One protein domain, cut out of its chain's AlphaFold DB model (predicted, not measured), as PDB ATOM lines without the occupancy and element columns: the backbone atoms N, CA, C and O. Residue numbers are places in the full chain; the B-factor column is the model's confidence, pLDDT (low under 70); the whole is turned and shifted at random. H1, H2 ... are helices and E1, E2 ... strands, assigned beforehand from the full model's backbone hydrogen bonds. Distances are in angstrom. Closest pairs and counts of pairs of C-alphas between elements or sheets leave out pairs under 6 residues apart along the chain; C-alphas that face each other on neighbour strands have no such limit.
ATOM      1  N   LEU A 174     -15.920 134.834 -35.923       97.56
ATOM      2  CA  LEU A 174     -15.186 133.582 -35.736       97.56
ATOM      3  C   LEU A 174     -14.250 133.355 -36.930       97.56
ATOM      4  O   LEU A 174     -14.678 133.503 -38.077       97.56
ATOM      5  N   PHE A 175     -13.002 132.970 -36.677       96.62
ATOM      6  CA  PHE A 175     -12.024 132.650 -37.718       96.62
ATOM      7  C   PHE A 175     -11.018 131.590 -37.252       96.62
ATOM      8  O   PHE A 175     -10.924 131.270 -36.066       96.62
ATOM      9  N   GLY A 176     -10.288 131.002 -38.198       94.12
ATOM     10  CA  GLY A 176      -9.292 129.963 -37.945       94.12
ATOM     11  C   GLY A 176      -9.197 128.976 -39.104       94.12
ATOM     12  O   GLY A 176      -9.771 129.185 -40.172       94.12
ATOM     13  N   SER A 177      -8.487 127.873 -38.886       92.31
ATOM     14  CA  SER A 177      -8.389 126.780 -39.856       92.31
ATOM     15  C   SER A 177      -8.486 125.416 -39.174       92.31
ATOM     16  O   SER A 177      -8.433 125.299 -37.946       92.31
ATOM     17  N   PHE A 178      -8.673 124.370 -39.980       92.94
ATOM     18  CA  PHE A 178      -8.890 123.013 -39.496       92.94
ATOM     19  C   PHE A 178      -7.784 122.551 -38.536       92.94
ATOM     20  O   PHE A 178      -6.606 122.492 -38.885       92.94
ATOM     21  N   GLY A 179      -8.186 122.215 -37.308       93.75
ATOM     22  CA  GLY A 179      -7.290 121.744 -36.256       93.75
ATOM     23  C   GLY A 179      -6.288 122.780 -35.736       93.75
ATOM     24  O   GLY A 179      -5.447 122.411 -34.922       93.75
ATOM     25  N   GLY A 180      -6.377 124.044 -36.153       95.12
ATOM     26  CA  GLY A 180      -5.625 125.148 -35.565       95.12
ATOM     27  C   GLY A 180      -6.324 125.770 -34.350       95.12
ATOM     28  O   GLY A 180      -7.259 125.177 -33.785       95.12
ATOM     29  N   HIS A 181      -5.884 126.972 -33.954       97.06
ATOM     30  CA  HIS A 181      -6.623 127.813 -33.012       97.06
ATOM     31  C   HIS A 181      -8.002 128.120 -33.584       97.06
ATOM     32  O   HIS A 181      -8.129 128.438 -34.769       97.06
ATOM     33  N   ILE A 182      -9.015 128.058 -32.726       97.62
ATOM     34  CA  ILE A 182     -10.309 128.688 -32.991       97.62
ATOM     35  C   ILE A 182     -10.195 130.108 -32.454       97.62
ATOM     36  O   ILE A 182      -9.761 130.292 -31.318       97.62
ATOM     37  N   CYS A 183     -10.523 131.112 -33.256       98.38
ATOM     38  CA  CYS A 183     -10.376 132.511 -32.871       98.38
ATOM     39  C   CYS A 183     -11.690 133.259 -32.924       98.38
ATOM     40  O   CYS A 183     -12.537 132.985 -33.771       98.38
ATOM     41  N   VAL A 184     -11.832 134.223 -32.021       98.50
ATOM     42  CA  VAL A 184     -12.922 135.189 -32.046       98.50
ATOM     43  C   VAL A 184     -12.383 136.595 -31.807       98.50
ATOM     44  O   VAL A 184     -11.593 136.813 -30.887       98.50
ATOM     45  N   GLY A 185     -12.820 137.540 -32.636       98.12
ATOM     46  CA  GLY A 185     -12.565 138.972 -32.474       98.12
ATOM     47  C   GLY A 185     -13.871 139.737 -32.279       98.12
ATOM     48  O   GLY A 185     -14.866 139.389 -32.912       98.12
ATOM     49  N   ASP A 186     -13.891 140.754 -31.414       97.38
ATOM     50  CA  ASP A 186     -15.071 141.613 -31.164       97.38
ATOM     51  C   ASP A 186     -14.879 143.080 -31.609       97.38
ATOM     52  O   ASP A 186     -15.655 143.953 -31.221       97.38
ATOM     53  N   GLY A 187     -13.826 143.349 -32.387       94.88
ATOM     54  CA  GLY A 187     -13.404 144.693 -32.802       94.88
ATOM     55  C   GLY A 187     -12.439 145.381 -31.829       94.88
ATOM     56  O   GLY A 187     -11.822 146.377 -32.192       94.88
ATOM     57  N   ARG A 188     -12.257 144.853 -30.612       96.81
ATOM     58  CA  ARG A 188     -11.231 145.331 -29.671       96.81
ATOM     59  C   ARG A 188     -10.327 144.213 -29.182       96.81
ATOM     60  O   ARG A 188      -9.117 144.368 -29.160       96.81
ATOM     61  N   TYR A 189     -10.905 143.107 -28.750       98.62
ATOM     62  CA  TYR A 189     -10.177 141.966 -28.234       98.62
ATOM     63  C   TYR A 189     -10.126 140.866 -29.279       98.62
ATOM     64  O   TYR A 189     -11.119 140.598 -29.960       98.62
ATOM     65  N   VAL A 190      -8.990 140.180 -29.335       98.50
ATOM     66  CA  VAL A 190      -8.810 138.958 -30.121       98.50
ATOM     67  C   VAL A 190      -8.445 137.835 -29.170       98.50
ATOM     68  O   VAL A 190      -7.487 137.935 -28.406       98.50
ATOM     69  N   TYR A 191      -9.231 136.765 -29.207       98.75
ATOM     70  CA  TYR A 191      -9.037 135.577 -28.389       98.75
ATOM     71  C   TYR A 191      -8.767 134.373 -29.283       98.75
ATOM     72  O   TYR A 191      -9.615 134.004 -30.097       98.75
ATOM     73  N   MET A 192      -7.599 133.755 -29.114       98.50
ATOM     74  CA  MET A 192      -7.121 132.627 -29.909       98.50
ATOM     75  C   MET A 192      -7.028 131.378 -29.035       98.50
ATOM     76  O   MET A 192      -6.074 131.191 -28.277       98.50
ATOM     77  N   ARG A 193      -8.026 130.499 -29.126       98.38
ATOM     78  CA  ARG A 193      -8.137 129.310 -28.279       98.38
ATOM     79  C   ARG A 193      -7.435 128.107 -28.893       98.38
ATOM     80  O   ARG A 193      -7.781 127.670 -29.992       98.38
ATOM     81  N   ALA A 194      -6.469 127.559 -28.160       97.75
ATOM     82  CA  ALA A 194      -5.784 126.328 -28.526       97.75
ATOM     83  C   ALA A 194      -6.569 125.071 -28.114       97.75
ATOM     84  O   ALA A 194      -7.587 125.143 -27.425       97.75
ATOM     85  N   SER A 195      -6.079 123.901 -28.531       97.44
ATOM     86  CA  SER A 195      -6.535 122.620 -27.989       97.44
ATOM     87  C   SER A 195      -6.149 122.486 -26.518       97.44
ATOM     88  O   SER A 195      -5.159 123.075 -26.090       97.44
ATOM     89  N   VAL A 196      -6.904 121.691 -25.757       96.81
ATOM     90  CA  VAL A 196      -6.659 121.466 -24.317       96.81
ATOM     91  C   VAL A 196      -5.307 120.821 -24.026       96.81
ATOM     92  O   VAL A 196      -4.728 121.027 -22.964       96.81
ATOM     93  N   ASP A 197      -4.799 120.029 -24.969       94.25
ATOM     94  CA  ASP A 197      -3.523 119.342 -24.851       94.25
ATOM     95  C   ASP A 197      -2.824 119.188 -26.213       94.25
ATOM     96  O   ASP A 197      -3.353 119.537 -27.279       94.25
ATOM     97  N   ALA A 198      -1.603 118.650 -26.164       90.62
ATOM     98  CA  ALA A 198      -0.735 118.444 -27.319       90.62
ATOM     99  C   ALA A 198      -1.244 117.391 -28.318       90.62
ATOM    100  O   ALA A 198      -0.743 117.344 -29.444       90.62
ATOM    101  N   SER A 199      -2.209 116.544 -27.940       91.75
ATOM    102  CA  SER A 199      -2.792 115.562 -28.860       91.75
ATOM    103  C   SER A 199      -3.600 116.246 -29.962       91.75
ATOM    104  O   SER A 199      -3.626 115.745 -31.088       91.75
ATOM    105  N   ASN A 200      -4.201 117.407 -29.656       94.75
ATOM    106  CA  ASN A 200      -5.108 118.138 -30.543       94.75
ATOM    107  C   ASN A 200      -6.266 117.256 -31.051       94.75
ATOM    108  O   ASN A 200      -6.653 117.316 -32.219       94.75
ATOM    109  N   GLN A 201      -6.774 116.392 -30.173       95.25
ATOM    110  CA  GLN A 201      -7.858 115.447 -30.432       95.25
ATOM    111  C   GLN A 201      -9.019 115.668 -29.445       95.25
ATOM    112  O   GLN A 201      -8.802 116.237 -28.376       95.25
ATOM    113  N   PRO A 202     -10.240 115.207 -29.768       95.94
ATOM    114  CA  PRO A 202     -10.647 114.585 -31.033       95.94
ATOM    115  C   PRO A 202     -10.690 115.588 -32.197       95.94
ATOM    116  O   PRO A 202     -11.042 116.751 -32.024       95.94
ATOM    117  N   LEU A 203     -10.332 115.140 -33.399       94.81
ATOM    118  CA  LEU A 203     -10.430 115.927 -34.627       94.81
ATOM    119  C   LEU A 203     -10.909 115.025 -35.767       94.81
ATOM    120  O   LEU A 203     -10.385 113.928 -35.952       94.81
ATOM    121  N   THR A 204     -11.909 115.469 -36.523       95.12
ATOM    122  CA  THR A 204     -12.567 114.662 -37.559       95.12
ATOM    123  C   THR A 204     -12.705 115.439 -38.861       95.12
ATOM    124  O   THR A 204     -13.103 116.601 -38.880       95.12
ATOM    125  N   GLU A 205     -12.370 114.774 -39.958       94.31
ATOM    126  CA  GLU A 205     -12.570 115.260 -41.320       94.31
ATOM    127  C   GLU A 205     -13.990 114.934 -41.775       94.31
ATOM    128  O   GLU A 205     -14.513 113.868 -41.447       94.31
ATOM    129  N   HIS A 206     -14.593 115.827 -42.559       94.69
ATOM    130  CA  HIS A 206     -15.917 115.640 -43.150       94.69
ATOM    131  C   HIS A 206     -15.868 116.016 -44.627       94.69
ATOM    132  O   HIS A 206     -15.555 117.154 -44.967       94.69
ATOM    133  N   THR A 207     -16.169 115.080 -45.526       93.88
ATOM    134  CA  THR A 207     -16.049 115.344 -46.966       93.88
ATOM    135  C   THR A 207     -16.978 114.487 -47.819       93.88
ATOM    136  O   THR A 207     -17.349 113.372 -47.455       93.88
ATOM    137  N   LEU A 208     -17.326 114.999 -49.000       94.12
ATOM    138  CA  LEU A 208     -17.935 114.222 -50.087       94.12
ATOM    139  C   LEU A 208     -16.882 113.586 -51.008       94.12
ATOM    140  O   LEU A 208     -17.192 112.663 -51.759       94.12
ATOM    141  N   MET A 209     -15.641 114.072 -50.954       93.00
ATOM    142  CA  MET A 209     -14.520 113.612 -51.764       93.00
ATOM    143  C   MET A 209     -13.299 113.412 -50.850       93.00
ATOM    144  O   MET A 209     -12.716 114.399 -50.405       93.00
ATOM    145  N   PRO A 210     -12.901 112.163 -50.531       89.31
ATOM    146  CA  PRO A 210     -11.774 111.874 -49.642       89.31
ATOM    147  C   PRO A 210     -10.435 112.098 -50.355       89.31
ATOM    148  O   PRO A 210      -9.666 111.169 -50.591       89.31
ATOM    149  N   THR A 211     -10.173 113.343 -50.727       89.88
ATOM    150  CA  THR A 211      -8.899 113.833 -51.245       89.88
ATOM    151  C   THR A 211      -8.333 114.845 -50.259       89.88
ATOM    152  O   THR A 211      -9.066 115.598 -49.625       89.88
ATOM    153  N   LEU A 240     -18.837 111.676 -45.695       96.88
ATOM    154  CA  LEU A 240     -17.871 110.737 -45.143       96.88
ATOM    155  C   LEU A 240     -17.130 111.434 -43.998       96.88
ATOM    156  O   LEU A 240     -16.511 112.477 -44.216       96.88
ATOM    157  N   ARG A 241     -17.192 110.852 -42.801       96.56
ATOM    158  CA  ARG A 241     -16.489 111.304 -41.601       96.56
ATOM    159  C   ARG A 241     -15.395 110.322 -41.231       96.56
ATOM    160  O   ARG A 241     -15.653 109.125 -41.211       96.56
ATOM    161  N   TYR A 242     -14.198 110.804 -40.923       95.31
ATOM    162  CA  TYR A 242     -13.086 109.956 -40.481       95.31
ATOM    163  C   TYR A 242     -12.111 110.718 -39.566       95.31
ATOM    164  O   TYR A 242     -12.142 111.951 -39.540       95.31
ATOM    165  N   PRO A 243     -11.246 110.023 -38.798       94.19
ATOM    166  CA  PRO A 243     -10.268 110.677 -37.931       94.19
ATOM    167  C   PRO A 243      -9.320 111.604 -38.704       94.19
ATOM    168  O   PRO A 243      -8.691 111.192 -39.681       94.19
ATOM    169  N   GLY A 244      -9.213 112.846 -38.242       90.25
ATOM    170  CA  GLY A 244      -8.387 113.900 -38.817       90.25
ATOM    171  C   GLY A 244      -7.150 114.213 -37.977       90.25
ATOM    172  O   GLY A 244      -7.056 113.890 -36.790       90.25
ATOM    173  N   GLN A 245      -6.182 114.881 -38.598       85.00
ATOM    174  CA  GLN A 245      -4.977 115.346 -37.920       85.00
ATOM    175  C   GLN A 245      -4.512 116.673 -38.517       85.00
ATOM    176  O   GLN A 245      -4.405 116.800 -39.732       85.00
ATOM    177  N   ALA A 246      -4.163 117.624 -37.654       82.81
ATOM    178  CA  ALA A 246      -3.538 118.884 -38.040       82.81
ATOM    179  C   ALA A 246      -2.163 119.013 -37.377       82.81
ATOM    180  O   ALA A 246      -1.999 118.680 -36.197       82.81
ATOM    181  N   ARG A 247      -1.165 119.466 -38.144       71.00
ATOM    182  CA  ARG A 247       0.199 119.727 -37.668       71.00
ATOM    183  C   ARG A 247       0.751 121.007 -38.323       71.00
ATOM    184  O   ARG A 247       0.618 121.117 -39.539       71.00
ATOM    185  N   PRO A 248       1.421 121.898 -37.567       72.88
ATOM    186  CA  PRO A 248       1.542 121.882 -36.108       72.88
ATOM    187  C   PRO A 248       0.192 122.164 -35.421       72.88
ATOM    188  O   PRO A 248      -0.667 122.854 -35.964       72.88
ATOM    189  N   GLY A 249      -0.009 121.584 -34.237       84.12
ATOM    190  CA  GLY A 249      -1.204 121.836 -33.427       84.12
ATOM    191  C   GLY A 249      -1.084 123.141 -32.626       84.12
ATOM    192  O   GLY A 249       0.032 123.533 -32.275       84.12
ATOM    193  N   PRO A 250      -2.206 123.789 -32.275       92.94
ATOM    194  CA  PRO A 250      -2.218 125.090 -31.602       92.94
ATOM    195  C   PRO A 250      -1.639 125.060 -30.183       92.94
ATOM    196  O   PRO A 250      -1.165 126.080 -29.695       92.94
ATOM    197  N   PHE A 251      -1.638 123.899 -29.513       93.44
ATOM    198  CA  PHE A 251      -1.166 123.762 -28.127       93.44
ATOM    199  C   PHE A 251       0.274 124.249 -27.915       93.44
ATOM    200  O   PHE A 251       0.587 124.788 -26.861       93.44
ATOM    201  N   THR A 252       1.148 124.102 -28.920       88.50
ATOM    202  CA  THR A 252       2.538 124.598 -28.851       88.50
ATOM    203  C   THR A 252       2.618 126.112 -28.660       88.50
ATOM    204  O   THR A 252       3.576 126.589 -28.065       88.50
ATOM    205  N   PHE A 253       1.615 126.853 -29.129       92.12
ATOM    206  CA  PHE A 253       1.543 128.307 -29.009       92.12
ATOM    207  C   PHE A 253       0.708 128.762 -27.804       92.12
ATOM    208  O   PHE A 253       0.737 129.933 -27.439       92.12
ATOM    209  N   GLY A 254      -0.035 127.842 -27.183       95.81
ATOM    210  CA  GLY A 254      -0.950 128.141 -26.089       95.81
ATOM    211  C   GLY A 254      -2.196 128.920 -26.521       95.81
ATOM    212  O   GLY A 254      -2.423 129.184 -27.703       95.81
ATOM    213  N   THR A 255      -3.036 129.244 -25.539       98.38
ATOM    214  CA  THR A 255      -4.218 130.097 -25.722       98.38
ATOM    215  C   THR A 255      -3.822 131.551 -25.487       98.38
ATOM    216  O   THR A 255      -3.203 131.852 -24.469       98.38
ATOM    217  N   LEU A 256      -4.185 132.440 -26.413       98.44
ATOM    218  CA  LEU A 256      -3.758 133.841 -26.427       98.44
ATOM    219  C   LEU A 256      -4.959 134.784 -26.356       98.44
ATOM    220  O   LEU A 256      -6.031 134.482 -26.886       98.44
ATOM    221  N   LEU A 257      -4.764 135.937 -25.728       98.62
ATOM    222  CA  LEU A 257      -5.749 137.007 -25.624       98.62
ATOM    223  C   LEU A 257      -5.032 138.350 -25.779       98.62
ATOM    224  O   LEU A 257      -4.034 138.585 -25.102       98.62
ATOM    225  N   PHE A 258      -5.544 139.213 -26.649       98.56
ATOM    226  CA  PHE A 258      -4.976 140.529 -26.945       98.56
ATOM    227  C   PHE A 258      -6.047 141.618 -26.847       98.56
ATOM    228  O   PHE A 258      -7.214 141.359 -27.143       98.56
ATOM    229  N   ASP A 259      -5.645 142.828 -26.450       98.50
ATOM    230  CA  ASP A 259      -6.446 144.059 -26.531       98.50
ATOM    231  C   ASP A 259      -5.842 144.948 -27.620       98.50
ATOM    232  O   ASP A 259      -4.860 145.647 -27.374       98.50
ATOM    233  N   LEU A 260      -6.431 144.930 -28.816       97.38
ATOM    234  CA  LEU A 260      -5.945 145.655 -29.993       97.38
ATOM    235  C   LEU A 260      -5.927 147.173 -29.794       97.38
ATOM    236  O   LEU A 260      -5.208 147.877 -30.496       97.38
ATOM    237  N   LEU A 261      -6.685 147.703 -28.827       96.94
ATOM    238  CA  LEU A 261      -6.638 149.132 -28.516       96.94
ATOM    239  C   LEU A 261      -5.293 149.530 -27.894       96.94
ATOM    240  O   LEU A 261      -4.800 150.631 -28.132       96.94
ATOM    241  N   THR A 262      -4.723 148.663 -27.056       97.81
ATOM    242  CA  THR A 262      -3.465 148.928 -26.338       97.81
ATOM    243  C   THR A 262      -2.268 148.181 -26.914       97.81
ATOM    244  O   THR A 262      -1.136 148.587 -26.668       97.81
ATOM    245  N   ASP A 263      -2.517 147.110 -27.663       97.69
ATOM    246  CA  ASP A 263      -1.531 146.236 -28.297       97.69
ATOM    247  C   ASP A 263      -1.990 145.875 -29.726       97.69
ATOM    248  O   ASP A 263      -2.354 144.727 -29.994       97.69
ATOM    249  N   PRO A 264      -2.030 146.857 -30.650       96.25
ATOM    250  CA  PRO A 264      -2.467 146.630 -32.030       96.25
ATOM    251  C   PRO A 264      -1.534 145.692 -32.809       96.25
ATOM    252  O   PRO A 264      -1.966 145.070 -33.768       96.25
ATOM    253  N   GLU A 265      -0.271 145.579 -32.389       96.06
ATOM    254  CA  GLU A 265       0.734 144.682 -32.979       96.06
ATOM    255  C   GLU A 265       0.743 143.293 -32.312       96.06
ATOM    256  O   GLU A 265       1.626 142.492 -32.591       96.06
ATOM    257  N   GLN A 266      -0.183 143.004 -31.386       96.69
ATOM    258  CA  GLN A 266      -0.345 141.689 -30.741       96.69
ATOM    259  C   GLN A 266       0.962 141.106 -30.159       96.69
ATOM    260  O   GLN A 266       1.256 139.909 -30.253       96.69
ATOM    261  N   THR A 267       1.778 141.959 -29.541       95.25
ATOM    262  CA  THR A 267       3.098 141.596 -28.999       95.25
ATOM    263  C   THR A 267       3.054 141.171 -27.535       95.25
ATOM    264  O   THR A 267       3.960 140.485 -27.056       95.25
ATOM    265  N   THR A 268       2.012 141.573 -26.808       95.56
ATOM    266  CA  THR A 268       1.901 141.431 -25.358       95.56
ATOM    267  C   THR A 268       0.563 140.778 -25.005       95.56
ATOM    268  O   THR A 268      -0.390 141.472 -24.637       95.56
ATOM    269  N   PRO A 269       0.462 139.434 -25.081       96.56
ATOM    270  CA  PRO A 269      -0.761 138.748 -24.690       96.56
ATOM    271  C   PRO A 269      -1.062 139.005 -23.210       96.56
ATOM    272  O   PRO A 269      -0.159 139.101 -22.376       96.56
ATOM    273  N   LEU A 270      -2.343 139.104 -22.874       96.50
ATOM    274  CA  LEU A 270      -2.814 139.439 -21.533       96.50
ATOM    275  C   LEU A 270      -3.428 138.229 -20.833       96.50
ATOM    276  O   LEU A 270      -4.037 137.373 -21.467       96.50
ATOM    277  N   ILE A 271      -3.301 138.191 -19.506       98.25
ATOM    278  CA  ILE A 271      -4.030 137.250 -18.654       98.25
ATOM    279  C   ILE A 271      -5.115 138.029 -17.914       98.25
ATOM    280  O   ILE A 271      -4.820 138.731 -16.946       98.25
ATOM    281  N   ASP A 272      -6.356 137.882 -18.364       98.44
ATOM    282  CA  ASP A 272      -7.535 138.495 -17.758       98.44
ATOM    283  C   ASP A 272      -8.705 137.510 -17.838       98.44
ATOM    284  O   ASP A 272      -9.225 137.226 -18.920       98.44
ATOM    285  N   ASP A 273      -9.069 136.953 -16.686       98.56
ATOM    286  CA  ASP A 273     -10.031 135.858 -16.578       98.56
ATOM    287  C   ASP A 273     -11.459 136.322 -16.960       98.56
ATOM    288  O   ASP A 273     -12.210 135.560 -17.571       98.56
ATOM    289  N   ASP A 274     -11.817 137.585 -16.688       98.56
ATOM    290  CA  ASP A 274     -13.136 138.152 -17.008       98.56
ATOM    291  C   ASP A 274     -13.294 138.363 -18.522       98.56
ATOM    292  O   ASP A 274     -14.321 138.013 -19.124       98.56
ATOM    293  N   ILE A 275     -12.266 138.928 -19.164       98.62
ATOM    294  CA  ILE A 275     -12.251 139.125 -20.616       98.62
ATOM    295  C   ILE A 275     -12.187 137.772 -21.322       98.62
ATOM    296  O   ILE A 275     -12.936 137.558 -22.280       98.62
ATOM    297  N   GLU A 276     -11.347 136.849 -20.845       98.75
ATOM    298  CA  GLU A 276     -11.261 135.501 -21.399       98.75
ATOM    299  C   GLU A 276     -12.621 134.799 -21.330       98.75
ATOM    300  O   GLU A 276     -13.082 134.285 -22.348       98.75
ATOM    301  N   LEU A 277     -13.307 134.827 -20.184       98.75
ATOM    302  CA  LEU A 277     -14.616 134.194 -20.028       98.75
ATOM    303  C   LEU A 277     -15.642 134.760 -21.018       98.75
ATOM    304  O   LEU A 277     -16.374 134.004 -21.671       98.75
ATOM    305  N   ARG A 278     -15.673 136.088 -21.182       98.50
ATOM    306  CA  ARG A 278     -16.554 136.762 -22.146       98.50
ATOM    307  C   ARG A 278     -16.244 136.345 -23.583       98.50
ATOM    308  O   ARG A 278     -17.160 136.025 -24.342       98.50
ATOM    309  N   MET A 279     -14.969 136.348 -23.969       98.75
ATOM    310  CA  MET A 279     -14.550 135.995 -25.326       98.75
ATOM    311  C   MET A 279     -14.753 134.505 -25.616       98.75
ATOM    312  O   MET A 279     -15.269 134.159 -26.675       98.75
ATOM    313  N   ALA A 280     -14.468 133.621 -24.660       98.62
ATOM    314  CA  ALA A 280     -14.764 132.197 -24.764       98.62
ATOM    315  C   ALA A 280     -16.271 131.939 -24.915       98.62
ATOM    316  O   ALA A 280     -16.672 131.046 -25.663       98.62
ATOM    317  N   THR A 281     -17.115 132.716 -24.228       98.38
ATOM    318  CA  THR A 281     -18.579 132.610 -24.352       98.38
ATOM    319  C   THR A 281     -19.030 132.988 -25.758       98.38
ATOM    320  O   THR A 281     -19.717 132.205 -26.407       98.38
ATOM    321  N   ARG A 282     -18.547 134.119 -26.288       98.31
ATOM    322  CA  ARG A 282     -18.820 134.525 -27.678       98.31
ATOM    323  C   ARG A 282     -18.330 133.504 -28.698       98.31
ATOM    324  O   ARG A 282     -19.043 133.215 -29.652       98.31
ATOM    325  N   MET A 283     -17.135 132.945 -28.495       98.56
ATOM    326  CA  MET A 283     -16.602 131.877 -29.341       98.56
ATOM    327  C   MET A 283     -17.549 130.681 -29.368       98.56
ATOM    328  O   MET A 283     -17.907 130.225 -30.448       98.56
ATOM    329  N   ARG A 284     -17.983 130.198 -28.198       98.12
ATOM    330  CA  ARG A 284     -18.910 129.067 -28.102       98.12
ATOM    331  C   ARG A 284     -20.240 129.376 -28.788       98.12
ATOM    332  O   ARG A 284     -20.728 128.549 -29.548       98.12
ATOM    333  N   ASP A 285     -20.811 130.553 -28.554       97.25
ATOM    334  CA  ASP A 285     -22.091 130.934 -29.156       97.25
ATOM    335  C   ASP A 285     -21.995 131.002 -30.689       97.25
ATOM    336  O   ASP A 285     -22.890 130.525 -31.388       97.25
ATOM    337  N   LEU A 286     -20.877 131.508 -31.225       97.38
ATOM    338  CA  LEU A 286     -20.604 131.484 -32.663       97.38
ATOM    339  C   LEU A 286     -20.365 130.063 -33.185       97.38
ATOM    340  O   LEU A 286     -20.889 129.730 -34.242       97.38
ATOM    341  N   MET A 287     -19.647 129.209 -32.447       97.75
ATOM    342  CA  MET A 287     -19.467 127.794 -32.798       97.75
ATOM    343  C   MET A 287     -20.813 127.063 -32.897       97.75
ATOM    344  O   MET A 287     -21.037 126.328 -33.859       97.75
ATOM    345  N   ILE A 288     -21.729 127.305 -31.952       96.19
ATOM    346  CA  ILE A 288     -23.095 126.764 -31.981       96.19
ATOM    347  C   ILE A 288     -23.843 127.306 -33.203       96.19
ATOM    348  O   ILE A 288     -24.446 126.538 -33.950       96.19
ATOM    349  N   ALA A 289     -23.775 128.619 -33.446       94.00
ATOM    350  CA  ALA A 289     -24.431 129.252 -34.589       94.00
ATOM    351  C   ALA A 289     -23.904 128.742 -35.944       94.00
ATOM    352  O   ALA A 289     -24.642 128.757 -36.930       94.00
ATOM    353  N   THR A 290     -22.648 128.287 -35.999       93.56
ATOM    354  CA  THR A 290     -22.007 127.682 -37.177       93.56
ATOM    355  C   THR A 290     -22.127 126.170 -37.256       93.56
ATOM    356  O   THR A 290     -21.516 125.577 -38.141       93.56
ATOM    357  N   ASP A 291     -22.911 125.550 -36.370       94.62
ATOM    358  CA  ASP A 291     -23.105 124.097 -36.338       94.62
ATOM    359  C   ASP A 291     -21.765 123.343 -36.244       94.62
ATOM    360  O   ASP A 291     -21.488 122.389 -36.976       94.62
ATOM    361  N   ALA A 292     -20.877 123.843 -35.375       95.75
ATOM    362  CA  ALA A 292     -19.571 123.242 -35.151       95.75
ATOM    363  C   ALA A 292     -19.728 121.802 -34.615       95.75
ATOM    364  O   ALA A 292     -20.553 121.575 -33.728       95.75
ATOM    365  N   PRO A 293     -18.913 120.834 -35.078       94.94
ATOM    366  CA  PRO A 293     -18.989 119.452 -34.606       94.94
ATOM    367  C   PRO A 293     -18.748 119.322 -33.095       94.94
ATOM    368  O   PRO A 293     -17.877 120.007 -32.547       94.94
ATOM    369  N   ALA A 294     -19.435 118.376 -32.444       95.00
ATOM    370  CA  ALA A 294     -19.297 118.077 -31.011       95.00
ATOM    371  C   ALA A 294     -17.830 117.842 -30.587       95.00
ATOM    372  O   ALA A 294     -17.394 118.255 -29.511       95.00
ATOM    373  N   GLU A 295     -17.027 117.234 -31.466       95.69
ATOM    374  CA  GLU A 295     -15.606 116.978 -31.238       95.69
ATOM    375  C   GLU A 295     -14.798 118.265 -31.022       95.69
ATOM    376  O   GLU A 295     -13.826 118.251 -30.268       95.69
ATOM    377  N   GLN A 296     -15.198 119.390 -31.629       96.75
ATOM    378  CA  GLN A 296     -14.497 120.660 -31.444       96.75
ATOM    379  C   GLN A 296     -14.608 121.159 -30.006       96.75
ATOM    380  O   GLN A 296     -13.599 121.583 -29.448       96.75
ATOM    381  N   TYR A 297     -15.784 121.050 -29.384       98.00
ATOM    382  CA  TYR A 297     -16.004 121.452 -27.991       98.00
ATOM    383  C   TYR A 297     -15.108 120.660 -27.038       98.00
ATOM    384  O   TYR A 297     -14.444 121.249 -26.190       98.00
ATOM    385  N   VAL A 298     -14.982 119.345 -27.249       97.88
ATOM    386  CA  VAL A 298     -14.052 118.500 -26.482       97.88
ATOM    387  C   VAL A 298     -12.598 118.902 -26.745       97.88
ATOM    388  O   VAL A 298     -11.848 119.118 -25.797       97.88
ATOM    389  N   ARG A 299     -12.205 119.062 -28.019       97.69
ATOM    390  CA  ARG A 299     -10.829 119.399 -28.429       97.69
ATOM    391  C   ARG A 299     -10.331 120.689 -27.795       97.69
ATOM    392  O   ARG A 299      -9.165 120.770 -27.408       97.69
ATOM    393  N   VAL A 300     -11.193 121.702 -27.723       97.56
ATOM    394  CA  VAL A 300     -10.853 122.995 -27.124       97.56
ATOM    395  C   VAL A 300     -11.340 123.128 -25.685       97.56
ATOM    396  O   VAL A 300     -11.110 124.166 -25.090       97.56
ATOM    397  N   GLY A 301     -11.979 122.127 -25.080       97.69
ATOM    398  CA  GLY A 301     -12.411 122.172 -23.678       97.69
ATOM    399  C   GLY A 301     -13.460 123.246 -23.390       97.69
ATOM    400  O   GLY A 301     -13.355 123.948 -22.388       97.69
ATOM    401  N   LEU A 302     -14.419 123.430 -24.296       98.06
ATOM    402  CA  LEU A 302     -15.619 124.238 -24.074       98.06
ATOM    403  C   LEU A 302     -16.833 123.313 -23.933       98.06
ATOM    404  O   LEU A 302     -16.834 122.226 -24.510       98.06
ATOM    405  N   PRO A 303     -17.879 123.711 -23.195       97.00
ATOM    406  CA  PRO A 303     -19.102 122.933 -23.123       97.00
ATOM    407  C   PRO A 303     -19.933 123.145 -24.396       97.00
ATOM    408  O   PRO A 303     -20.117 124.276 -24.842       97.00
ATOM    409  N   GLU A 304     -20.473 122.067 -24.965       94.44
ATOM    410  CA  GLU A 304     -21.465 122.153 -26.054       94.44
ATOM    411  C   GLU A 304     -22.813 122.683 -25.533       94.44
ATOM    412  O   GLU A 304     -23.495 123.458 -26.200       94.44
ATOM    413  N   ALA A 305     -23.177 122.305 -24.303       93.94
ATOM    414  CA  ALA A 305     -24.378 122.760 -23.616       93.94
ATOM    415  C   ALA A 305     -24.038 123.284 -22.214       93.94
ATOM    416  O   ALA A 305     -23.262 122.667 -21.487       93.94
ATOM    417  N   GLY A 306     -24.675 124.387 -21.818       93.31
ATOM    418  CA  GLY A 306     -24.430 125.062 -20.540       93.31
ATOM    419  C   GLY A 306     -23.647 126.363 -20.700       93.31
ATOM    420  O   GLY A 306     -23.460 126.858 -21.808       93.31
ATOM    421  N   GLU A 307     -23.226 126.951 -19.585       95.31
ATOM    422  CA  GLU A 307     -22.469 128.205 -19.550       95.31
ATOM    423  C   GLU A 307     -20.968 127.937 -19.451       95.31
ATOM    424  O   GLU A 307     -20.541 126.947 -18.853       95.31
ATOM    425  N   ASN A 308     -20.164 128.830 -20.027       96.94
ATOM    426  CA  ASN A 308     -18.739 128.836 -19.732       96.94
ATOM    427  C   ASN A 308     -18.542 129.332 -18.297       96.94
ATOM    428  O   ASN A 308     -19.272 130.189 -17.806       96.94
ATOM    429  N   THR A 309     -17.524 128.798 -17.640       97.50
ATOM    430  CA  THR A 309     -17.154 129.102 -16.253       97.50
ATOM    431  C   THR A 309     -15.637 129.225 -16.157       97.50
ATOM    432  O   THR A 309     -14.930 128.917 -17.118       97.50
ATOM    433  N   GLU A 310     -15.130 129.611 -14.988       96.69
ATOM    434  CA  GLU A 310     -13.691 129.701 -14.705       96.69
ATOM    435  C   GLU A 310     -12.924 128.396 -14.997       96.69
ATOM    436  O   GLU A 310     -11.761 128.433 -15.388       96.69
ATOM    437  N   GLU A 311     -13.577 127.232 -14.891       97.06
ATOM    438  CA  GLU A 311     -12.966 125.924 -15.187       97.06
ATOM    439  C   GLU A 311     -12.584 125.750 -16.667       97.06
ATOM    440  O   GLU A 311     -11.773 124.890 -17.004       97.06
ATOM    441  N   HIS A 312     -13.153 126.568 -17.556       98.06
ATOM    442  CA  HIS A 312     -12.927 126.499 -19.000       98.06
ATOM    443  C   HIS A 312     -11.822 127.450 -19.490       98.06
ATOM    444  O   HIS A 312     -11.510 127.469 -20.690       98.06
ATOM    445  N   LEU A 313     -11.241 128.253 -18.594       98.50
ATOM    446  CA  LEU A 313     -10.205 129.231 -18.915       98.50
ATOM    447  C   LEU A 313      -8.858 128.544 -19.164       98.50
ATOM    448  O   LEU A 313      -8.406 127.687 -18.401       98.50
ATOM    449  N   LEU A 314      -8.207 128.922 -20.262       98.38
ATOM    450  CA  LEU A 314      -6.965 128.320 -20.735       98.38
ATOM    451  C   LEU A 314      -5.816 129.320 -20.870       98.38
ATOM    452  O   LEU A 314      -4.682 128.857 -20.937       98.38
ATOM    453  N   VAL A 315      -6.039 130.642 -20.886       98.44
ATOM    454  CA  VAL A 315      -4.940 131.619 -21.056       98.44
ATOM    455  C   VAL A 315      -3.879 131.434 -19.970       98.44
ATOM    456  O   VAL A 315      -2.702 131.229 -20.265       98.44
ATOM    457  N   ARG A 316      -4.294 131.430 -18.698       98.12
ATOM    458  CA  ARG A 316      -3.374 131.235 -17.566       98.12
ATOM    459  C   ARG A 316      -2.765 129.832 -17.558       98.12
ATOM    460  O   ARG A 316      -1.572 129.680 -17.310       98.12
ATOM    461  N   THR A 317      -3.578 128.818 -17.846       97.44
ATOM    462  CA  THR A 317      -3.168 127.405 -17.886       97.44
ATOM    463  C   THR A 317      -2.100 127.154 -18.952       97.44
ATOM    464  O   THR A 317      -1.160 126.398 -18.715       97.44
ATOM    465  N   HIS A 318      -2.210 127.821 -20.102       97.81
ATOM    466  CA  HIS A 318      -1.293 127.694 -21.234       97.81
ATOM    467  C   HIS A 318      -0.146 128.715 -21.223       97.81
ATOM    468  O   HIS A 318       0.623 128.792 -22.184       97.81
ATOM    469  N   TRP A 319       0.005 129.511 -20.161       96.75
ATOM    470  CA  TRP A 319       0.953 130.628 -20.160       96.75
ATOM    471  C   TRP A 319       2.410 130.189 -20.367       96.75
ATOM    472  O   TRP A 319       3.184 130.869 -21.037       96.75
ATOM    473  N   ALA A 320       2.788 129.016 -19.856       92.00
ATOM    474  CA  ALA A 320       4.120 128.462 -20.081       92.00
ATOM    475  C   ALA A 320       4.380 128.148 -21.569       92.00
ATOM    476  O   ALA A 320       5.485 128.381 -22.057       92.00
ATOM    477  N   GLN A 321       3.371 127.655 -22.294       90.88
ATOM    478  CA  GLN A 321       3.440 127.406 -23.736       90.88
ATOM    479  C   GLN A 321       3.548 128.723 -24.506       90.88
ATOM    480  O   GLN A 321       4.387 128.831 -25.396       90.88
ATOM    481  N   VAL A 322       2.769 129.739 -24.116       93.00
ATOM    482  CA  VAL A 322       2.839 131.085 -24.707       93.00
ATOM    483  C   VAL A 322       4.264 131.633 -24.606       93.00
ATOM    484  O   VAL A 322       4.870 131.950 -25.631       93.00
ATOM    485  N   LEU A 323       4.848 131.643 -23.401       89.94
ATOM    486  CA  LEU A 323       6.222 132.106 -23.182       89.94
ATOM    487  C   LEU A 323       7.233 131.312 -24.019       89.94
ATOM    488  O   LEU A 323       8.024 131.912 -24.739       89.94
ATOM    489  N   ALA A 324       7.160 129.980 -24.011       83.81
ATOM    490  CA  ALA A 324       8.069 129.143 -24.796       83.81
ATOM    491  C   ALA A 324       7.945 129.381 -26.311       83.81
ATOM    492  O   ALA A 324       8.935 129.310 -27.036       83.81
TER     493      ALA A 324
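What this domain is: This is residues 174 to 211 and 240 to 324 of the 408 residues of the protein "Sulfatase-like protein" of Rhodococcus sp. LP_3_YM (UniProt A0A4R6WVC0). A small, twisted four-stranded sheet has one long helix, H2, packed across one of its faces, and a separate two-stranded ribbon, E4 and E5, lies well away from that sheet at one end of the domain. The short helix H3 lies between the sheet's end at Arg 193 and the ribbon's Thr 204, while the short helices H1 and H4 meet at another side. The printed part has 123 residues, with named elements in the order E1 E2 E3 E4 E5 H1 E6 H2 H3 H4; the larger sheet runs E1 E2 E3 E6, and both sheets are antiparallel. The class is mixed, helices and strands, with under half of the residues in named elements. The whole is compact, with a radius of gyration of the C-alphas of 14.3 A and spans of 45 by 31 by 25 A.

Where its parts are: E1, residues 174 to 176, begins at C-alpha 174 (-15.186, 133.582, -35.736). E2 is residues 182 to 185, and E3 is residues 189 to 193, 12.8 A long. E4 is residues 204 to 207 and E5 residues 240 to 243. H1, residues 250 to 253, comes before E6, residues 256 to 259. H2, residues 273 to 289, is 24.0 A long and begins at C-alpha 273 (-10.031, 135.858, -16.578). H3, residues 294 to 300, is 10.5 A long. H4, residues 319 to 324, ends at C-alpha 324 (8.069, 129.143, -24.796).

How they stand to each other: E1, E2 and E3 form a meander, each strand the antiparallel neighbour of the one before, with hairpins E1 and E2, and E2 and E3. N 175 and O 183 are 2.9 A apart, N 184 and O 191 2.9 A, and, between E3 and E6, N 192 and O 256 2.8 A. H2 is on one face of this sheet, making two layers, at a height over the sheet of 9.1 A. It runs across the strands, at 71 degrees to E3 on the local plane; its closest C-alphas to E2 are Met 283 and Val 184, 5.6 A. H1 only grazes the sheet with residues 250 to 253. H1 and H4 touch, closest at the C-alphas of Phe 253 and Val 322, 5.3 A. H2 and H3 are near each other, with 6 pairs of C-alphas within 10 A. In the antiparallel pair E4 and E5, N 205 and O 242 are 2.9 A apart. Every O i to N i+4 pair is within hydrogen-bond range in H2, H3 and H4; H1 is too short for one.

The domain as a whole: The C-alphas of Leu 240 and Thr 262 are the two farthest apart, 44.9 A. Residues 212 to 239 are not printed, and C-alphas 211 and 240 are 11.3 A apart across the cut. The links E6 to H2 and H3 to H4 are long. The mean pLDDT of the printed part is 95.3, and no printed residue is under 70.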